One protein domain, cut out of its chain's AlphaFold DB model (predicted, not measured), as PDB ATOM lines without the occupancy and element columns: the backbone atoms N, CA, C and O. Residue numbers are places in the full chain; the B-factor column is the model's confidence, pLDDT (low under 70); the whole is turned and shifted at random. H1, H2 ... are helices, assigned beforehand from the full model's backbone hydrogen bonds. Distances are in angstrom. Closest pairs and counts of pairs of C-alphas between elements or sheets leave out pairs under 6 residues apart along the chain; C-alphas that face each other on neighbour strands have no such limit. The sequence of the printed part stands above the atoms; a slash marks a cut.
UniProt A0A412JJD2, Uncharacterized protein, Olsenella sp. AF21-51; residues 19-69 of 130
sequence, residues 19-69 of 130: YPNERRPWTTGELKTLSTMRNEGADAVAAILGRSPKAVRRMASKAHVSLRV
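Overview. This is residues 19 to 69 of the 130 residues of an uncharacterized protein of Olsenella sp. AF21-51 (UniProt A0A412JJD2). Three short helices form a small cluster with their centres in a triangle, H3 lying crosswise to both H1 and H2. The first residues, 19 to 27, and the last, 63 to 69, are lengths of chain with no named element, and the two C-alphas farthest apart lie in them. The printed part has 51 residues with three named helices, in the order H1, H2, H3, and no named strand; the class is all helix. It is compact, with a radius of gyration of the C-alphas of 9.4 A, and elongated in outline, spanning 28 by 18 by 16 A.

Arrangement. H1, residues 28 to 36, and H2, residues 42 to 49, only just touch, with 3 pairs of C-alphas within 8 A; the closest C-alphas are those of Leu 34 and Val 45, 6.6 A apart. They run opposite ways at a tilt of 36 degrees, only just steep, and form a helical hairpin. H2 touches H3, residues 53 to 62, the closest C-alphas being those of Ala 46 and Pro 53, 5.1 A apart. These two are about perpendicular, at 83 degrees. H1 and H3 are close but not clearly touching: their closest C-alphas, of Leu 34 and Ala 60, are 7.0 A apart. Their lines are about perpendicular, at 86 degrees. In H1, H2 and H3, every backbone O i to N i+4 pair is within hydrogen-bond range.

Along the chain. H1 begins at C-alpha 28, (-9.179, 7.803, -18.990), and measures 12.2 A from first to last C-alpha. H2 begins at C-alpha 42, (-0.982, 18.609, -7.832), and measures 10.4 A. H3, the longest helix, measures 14.3 A and ends at C-alpha 62, (-13.217, 19.855, -14.510).

Size, cuts and confidence. The C-alphas of Pro 20 and Val 69, the two farthest apart, are 27.9 A from each other. The links H1 to H2 and H2 to H3 are tight. The printed part has no cut. Its mean pLDDT is 89.1, and no printed residue is under 70.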
ATOM      1  N   TYR A  19       6.959  19.973 -19.932       84.12
ATOM      2  CA  TYR A  19       5.968  18.933 -19.771       84.12
ATOM      3  C   TYR A  19       5.655  18.297 -21.139       84.12
ATOM      4  O   TYR A  19       4.992  18.936 -21.964       84.12
ATOM      5  N   PRO A  20       6.106  17.060 -21.414       85.75
ATOM      6  CA  PRO A  20       5.957  16.421 -22.727       85.75
ATOM      7  C   PRO A  20       4.494  16.169 -23.129       85.75
ATOM      8  O   PRO A  20       4.186  16.062 -24.317       85.75
ATOM      9  N   ASN A  21       3.572  16.111 -22.162       88.81
ATOM     10  CA  ASN A  21       2.167  15.776 -22.396       88.81
ATOM     11  C   ASN A  21       1.218  16.983 -22.299       88.81
ATOM     12  O   ASN A  21       0.003  16.804 -22.348       88.81
ATOM     13  N   GLU A  22       1.721  18.217 -22.193       87.25
ATOM     14  CA  GLU A  22       0.895  19.401 -21.890       87.25
ATOM     15  C   GLU A  22      -0.278  19.603 -22.866       87.25
ATOM     16  O   GLU A  22      -1.396  19.913 -22.451       87.25
ATOM     17  N   ARG A  23      -0.031  19.394 -24.164       87.06
ATOM     18  CA  ARG A  23      -1.008  19.619 -25.243       87.06
ATOM     19  C   ARG A  23      -1.788  18.368 -25.641       87.06
ATOM     20  O   ARG A  23      -2.697  18.460 -26.461       87.06
ATOM     21  N   ARG A  24      -1.443  17.201 -25.091       90.00
ATOM     22  CA  ARG A  24      -2.132  15.949 -25.419       90.00
ATOM     23  C   ARG A  24      -3.535  15.942 -24.800       90.00
ATOM     24  O   ARG A  24      -3.709  16.487 -23.702       90.00
ATOM     25  N   PRO A  25      -4.537  15.324 -25.449       93.25
ATOM     26  CA  PRO A  25      -5.846  15.124 -24.832       93.25
ATOM     27  C   PRO A  25      -5.708  14.298 -23.549       93.25
ATOM     28  O   PRO A  25      -4.759  13.531 -23.405       93.25
ATOM     29  N   TRP A  26      -6.624  14.496 -22.602       93.94
ATOM     30  CA  TRP A  26      -6.630  13.733 -21.355       93.94
ATOM     31  C   TRP A  26      -7.244  12.359 -21.585       93.94
ATOM     32  O   TRP A  26      -8.350  12.250 -22.110       93.94
ATOM     33  N   THR A  27      -6.526  11.321 -21.183       94.69
ATOM     34  CA  THR A  27      -6.965   9.929 -21.296       94.69
ATOM     35  C   THR A  27      -7.700   9.481 -20.033       94.69
ATOM     36  O   THR A  27      -7.495  10.019 -18.942       94.69
ATOM     37  N   THR A  28      -8.513   8.430 -20.144       93.00
ATOM     38  CA  THR A  28      -9.179   7.803 -18.990       93.00
ATOM     39  C   THR A  28      -8.172   7.309 -17.944       93.00
ATOM     40  O   THR A  28      -8.430   7.401 -16.746       93.00
ATOM     41  N   GLY A  29      -6.998   6.839 -18.384       91.88
ATOM     42  CA  GLY A  29      -5.905   6.442 -17.493       91.88
ATOM     43  C   GLY A  29      -5.360   7.616 -16.678       91.88
ATOM     44  O   GLY A  29      -5.229   7.503 -15.464       91.88
ATOM     45  N   GLU A  30      -5.129   8.769 -17.310       92.25
ATOM     46  CA  GLU A  30      -4.685   9.984 -16.611       92.25
ATOM     47  C   GLU A  30      -5.731  10.488 -15.604       92.25
ATOM     48  O   GLU A  30      -5.367  10.903 -14.504       92.25
ATOM     49  N   LEU A  31      -7.025  10.410 -15.937       91.38
ATOM     50  CA  LEU A  31      -8.113  10.757 -15.011       91.38
ATOM     51  C   LEU A  31      -8.179   9.796 -13.815       91.38
ATOM     52  O   LEU A  31      -8.398  10.231 -12.682       91.38
ATOM     53  N   LYS A  32      -7.939   8.500 -14.041       90.06
ATOM     54  CA  LYS A  32      -7.834   7.519 -12.957       90.06
ATOM     55  C   LYS A  32      -6.656   7.846 -12.043       90.06
ATOM     56  O   LYS A  32      -6.846   7.923 -10.834       90.06
ATOM     57  N   THR A  33      -5.480   8.128 -12.604       88.94
ATOM     58  CA  THR A  33      -4.298   8.545 -11.833       88.94
ATOM     59  C   THR A  33      -4.575   9.808 -11.018       88.94
ATOM     60  O   THR A  33      -4.248   9.852  -9.836       88.94
ATOM     61  N   LEU A  34      -5.248  10.804 -11.605       89.81
ATOM     62  CA  LEU A  34      -5.657  12.036 -10.924       89.81
ATOM     63  C   LEU A  34      -6.525  11.756  -9.686       89.81
ATOM     64  O   LEU A  34      -6.297  12.342  -8.631       89.81
ATOM     65  N   SER A  35      -7.501  10.851  -9.808       86.06
ATOM     66  CA  SER A  35      -8.378  10.452  -8.701       86.06
ATOM     67  C   SER A  35      -7.636   9.633  -7.645       86.06
ATOM     68  O   SER A  35      -7.776   9.890  -6.448       86.06
ATOM     69  N   THR A  36      -6.823   8.664  -8.072       84.44
ATOM     70  CA  THR A  36      -6.099   7.755  -7.174       84.44
ATOM     71  C   THR A  36      -5.008   8.460  -6.378       84.44
ATOM     72  O   THR A  36      -4.772   8.128  -5.222       84.44
ATOM     73  N   MET A  37      -4.365   9.460  -6.975       85.75
ATOM     74  CA  MET A  37      -3.249  10.187  -6.370       85.75
ATOM     75  C   MET A  37      -3.649  11.558  -5.829       85.75
ATOM     76  O   MET A  37      -2.791  12.387  -5.526       85.75
ATOM     77  N   ARG A  38      -4.953  11.821  -5.676       84.44
ATOM     78  CA  ARG A  38      -5.451  13.125  -5.217       84.44
ATOM     79  C   ARG A  38      -4.920  13.532  -3.833       84.44
ATOM     80  O   ARG A  38      -4.936  14.713  -3.518       84.44
ATOM     81  N   ASN A  39      -4.454  12.580  -3.017       84.06
ATOM     82  CA  ASN A  39      -3.842  12.823  -1.705       84.06
ATOM     83  C   ASN A  39      -2.367  13.268  -1.774       84.06
ATOM     84  O   ASN A  39      -1.890  13.844  -0.803       84.06
ATOM     85  N   GLU A  40      -1.652  13.013  -2.877       83.44
ATOM     86  CA  GLU A  40      -0.248  13.440  -3.044       83.44
ATOM     87  C   GLU A  40      -0.133  14.908  -3.490       83.44
ATOM     88  O   GLU A  40       0.924  15.524  -3.383       83.44
ATOM     89  N   GLY A  41      -1.232  15.485  -3.986       83.50
ATOM     90  CA  GLY A  41      -1.292  16.868  -4.449       83.50
ATOM     91  C   GLY A  41      -0.920  17.055  -5.924       83.50
ATOM     92  O   GLY A  41      -0.537  16.130  -6.640       83.50
ATOM     93  N   ALA A  42      -1.084  18.290  -6.406       87.19
ATOM     94  CA  ALA A  42      -0.982  18.609  -7.832       87.19
ATOM     95  C   ALA A  42       0.425  18.390  -8.409       87.19
ATOM     96  O   ALA A  42       0.544  17.976  -9.559       87.19
ATOM     97  N   ASP A  43       1.469  18.676  -7.631       87.69
ATOM     98  CA  ASP A  43       2.854  18.642  -8.110       87.69
ATOM     99  C   ASP A  43       3.361  17.206  -8.295       87.69
ATOM    100  O   ASP A  43       3.986  16.893  -9.308       87.69
ATOM    101  N   ALA A  44       3.002  16.297  -7.383       87.31
ATOM    102  CA  ALA A  44       3.315  14.875  -7.514       87.31
ATOM    103  C   ALA A  44       2.614  14.250  -8.731       87.31
ATOM    104  O   ALA A  44       3.234  13.536  -9.521       87.31
ATOM    105  N   VAL A  45       1.330  14.568  -8.937       89.25
ATOM    106  CA  VAL A  45       0.575  14.088 -10.104       89.25
ATOM    107  C   VAL A  45       1.132  14.674 -11.406       89.25
ATOM    108  O   VAL A  45       1.239  13.965 -12.404       89.25
ATOM    109  N   ALA A  46       1.529  15.946 -11.402       91.75
ATOM    110  CA  ALA A  46       2.155  16.608 -12.545       91.75
ATOM    111  C   ALA A  46       3.446  15.908 -12.990       91.75
ATOM    112  O   ALA A  46       3.618  15.649 -14.183       91.75
ATOM    113  N   ALA A  47       4.304  15.546 -12.033       90.00
ATOM    114  CA  ALA A  47       5.545  14.827 -12.302       90.00
ATOM    115  C   ALA A  47       5.295  13.465 -12.974       90.00
ATOM    116  O   ALA A  47       5.978  13.119 -13.934       90.00
ATOM    117  N   ILE A  48       4.278  12.725 -12.526       91.31
ATOM    118  CA  ILE A  48       3.946  11.393 -13.058       91.31
ATOM    119  C   ILE A  48       3.308  11.480 -14.444       91.31
ATOM    120  O   ILE A  48       3.633  10.695 -15.332       91.31
ATOM    121  N   LEU A  49       2.397  12.434 -14.644       91.81
ATOM    122  CA  LEU A  49       1.691  12.591 -15.916       91.81
ATOM    123  C   LEU A  49       2.523  13.326 -16.976       91.81
ATOM    124  O   LEU A  49       2.114  13.391 -18.136       91.81
ATOM    125  N   GLY A  50       3.668  13.910 -16.607       91.62
ATOM    126  CA  GLY A  50       4.460  14.752 -17.504       91.62
ATOM    127  C   GLY A  50       3.673  15.974 -17.989       91.62
ATOM    128  O   GLY A  50       3.773  16.353 -19.160       91.62
ATOM    129  N   ARG A  51       2.842  16.548 -17.110       93.50
ATOM    130  CA  ARG A  51       1.979  17.720 -17.352       93.50
ATOM    131  C   ARG A  51       2.289  18.820 -16.347       93.50
ATOM    132  O   ARG A  51       2.806  18.544 -15.272       93.50
ATOM    133  N   SER A  52       1.930  20.059 -16.658       93.19
ATOM    134  CA  SER A  52       2.104  21.167 -15.724       93.19
ATOM    135  C   SER A  52       1.179  21.028 -14.500       93.19
ATOM    136  O   SER A  52       0.012  20.637 -14.647       93.19
ATOM    137  N   PRO A  53       1.614  21.433 -13.289       92.50
ATOM    138  CA  PRO A  53       0.737  21.473 -12.112       92.50
ATOM    139  C   PRO A  53      -0.529  22.314 -12.326       92.50
ATOM    140  O   PRO A  53      -1.593  22.023 -11.776       92.50
ATOM    141  N   LYS A  54      -0.445  23.348 -13.172       92.19
ATOM    142  CA  LYS A  54      -1.591  24.178 -13.567       92.19
ATOM    143  C   LYS A  54      -2.604  23.385 -14.397       92.19
ATOM    144  O   LYS A  54      -3.803  23.486 -14.131       92.19
ATOM    145  N   ALA A  55      -2.149  22.588 -15.365       93.06
ATOM    146  CA  ALA A  55      -3.022  21.718 -16.149       93.06
ATOM    147  C   ALA A  55      -3.695  20.654 -15.275       93.06
ATOM    148  O   ALA A  55      -4.895  20.428 -15.433       93.06
ATOM    149  N   VAL A  56      -2.956  20.070 -14.325       93.50
ATOM    150  CA  VAL A  56      -3.484  19.105 -13.348       93.50
ATOM    151  C   VAL A  56      -4.592  19.725 -12.501       93.50
ATOM    152  O   VAL A  56      -5.688  19.175 -12.450       93.50
ATOM    153  N   ARG A  57      -4.363  20.904 -11.903       93.31
ATOM    154  CA  ARG A  57      -5.393  21.612 -11.118       93.31
ATOM    155  C   ARG A  57      -6.643  21.906 -11.943       93.31
ATOM    156  O   ARG A  57      -7.750  21.621 -11.497       93.31
ATOM    157  N   ARG A  58      -6.469  22.420 -13.165       94.25
ATOM    158  CA  ARG A  58      -7.583  22.716 -14.077       94.25
ATOM    159  C   ARG A  58      -8.391  21.462 -14.409       94.25
ATOM    160  O   ARG A  58      -9.618  21.521 -14.423       94.25
ATOM    161  N   MET A  59      -7.723  20.342 -14.685       94.25
ATOM    162  CA  MET A  59      -8.428  19.100 -14.987       94.25
ATOM    163  C   MET A  59      -9.106  18.508 -13.755       94.25
ATOM    164  O   MET A  59     -10.229  18.041 -13.870       94.25
ATOM    165  N   ALA A  60      -8.487  18.585 -12.578       92.06
ATOM    166  CA  ALA A  60      -9.099  18.134 -11.329       92.06
ATOM    167  C   ALA A  60     -10.416  18.865 -11.053       92.06
ATOM    168  O   ALA A  60     -11.430  18.224 -10.788       92.06
ATOM    169  N   SER A  61     -10.436  20.189 -11.236       91.62
ATOM    170  CA  SER A  61     -11.670  20.975 -11.153       91.62
ATOM    171  C   SER A  61     -12.713  20.535 -12.183       91.62
ATOM    172  O   SER A  61     -13.875  20.370 -11.828       91.62
ATOM    173  N   LYS A  62     -12.308  20.299 -13.439       92.62
ATOM    174  CA  LYS A  62     -13.217  19.855 -14.510       92.62
ATOM    175  C   LYS A  62     -13.778  18.446 -14.275       92.62
ATOM    176  O   LYS A  62     -14.913  18.177 -14.640       92.62
ATOM    177  N   ALA A  63     -12.986  17.558 -13.684       89.06
ATOM    178  CA  ALA A  63     -13.353  16.174 -13.397       89.06
ATOM    179  C   ALA A  63     -14.020  15.997 -12.019       89.06
ATOM    180  O   ALA A  63     -14.232  14.866 -11.596       89.06
ATOM    181  N   HIS A  64     -14.312  17.089 -11.302       87.75
ATOM    182  CA  HIS A  64     -14.840  17.072  -9.930       87.75
ATOM    183  C   HIS A  64     -13.981  16.269  -8.934       87.75
ATOM    184  O   HIS A  64     -14.464  15.773  -7.917       87.75
ATOM    185  N   VAL A  65     -12.674  16.174  -9.194       86.38
ATOM    186  CA  VAL A  65     -11.713  15.522  -8.305       86.38
ATOM    187  C   VAL A  65     -11.131  16.571  -7.367       86.38
ATOM    188  O   VAL A  65     -10.330  17.417  -7.764       86.38
ATOM    189  N   SER A  66     -11.503  16.507  -6.090       82.88
ATOM    190  CA  SER A  66     -10.833  17.309  -5.066       82.88
ATOM    191  C   SER A  66      -9.409  16.795  -4.844       82.88
ATOM    192  O   SER A  66      -9.222  15.668  -4.390       82.88
ATOM    193  N   LEU A  67      -8.407  17.646  -5.087       82.12
ATOM    194  CA  LEU A  67      -7.000  17.403  -4.712       82.12
ATOM    195  C   LEU A  67      -6.744  17.583  -3.204       82.12
ATOM    196  O   LEU A  67      -5.607  17.554  -2.744       82.12
ATOM    197  N   ARG A  68      -7.804  17.823  -2.425       80.62
ATOM    198  CA  ARG A  68      -7.793  17.807  -0.964       80.62
ATOM    199  C   ARG A  68      -8.704  16.681  -0.500       80.62
ATOM    200  O   ARG A  68      -9.905  16.734  -0.755       80.62
ATOM    201  N   VAL A  69      -8.147  15.707   0.207       79.31
ATOM    202  CA  VAL A  69      -8.932  14.636   0.825       79.31
ATOM    203  C   VAL A  69      -9.464  15.114   2.170       79.31
ATOM    204  O   VAL A  69      -8.693  15.607   2.997       79.31
TER     205      VAL A  69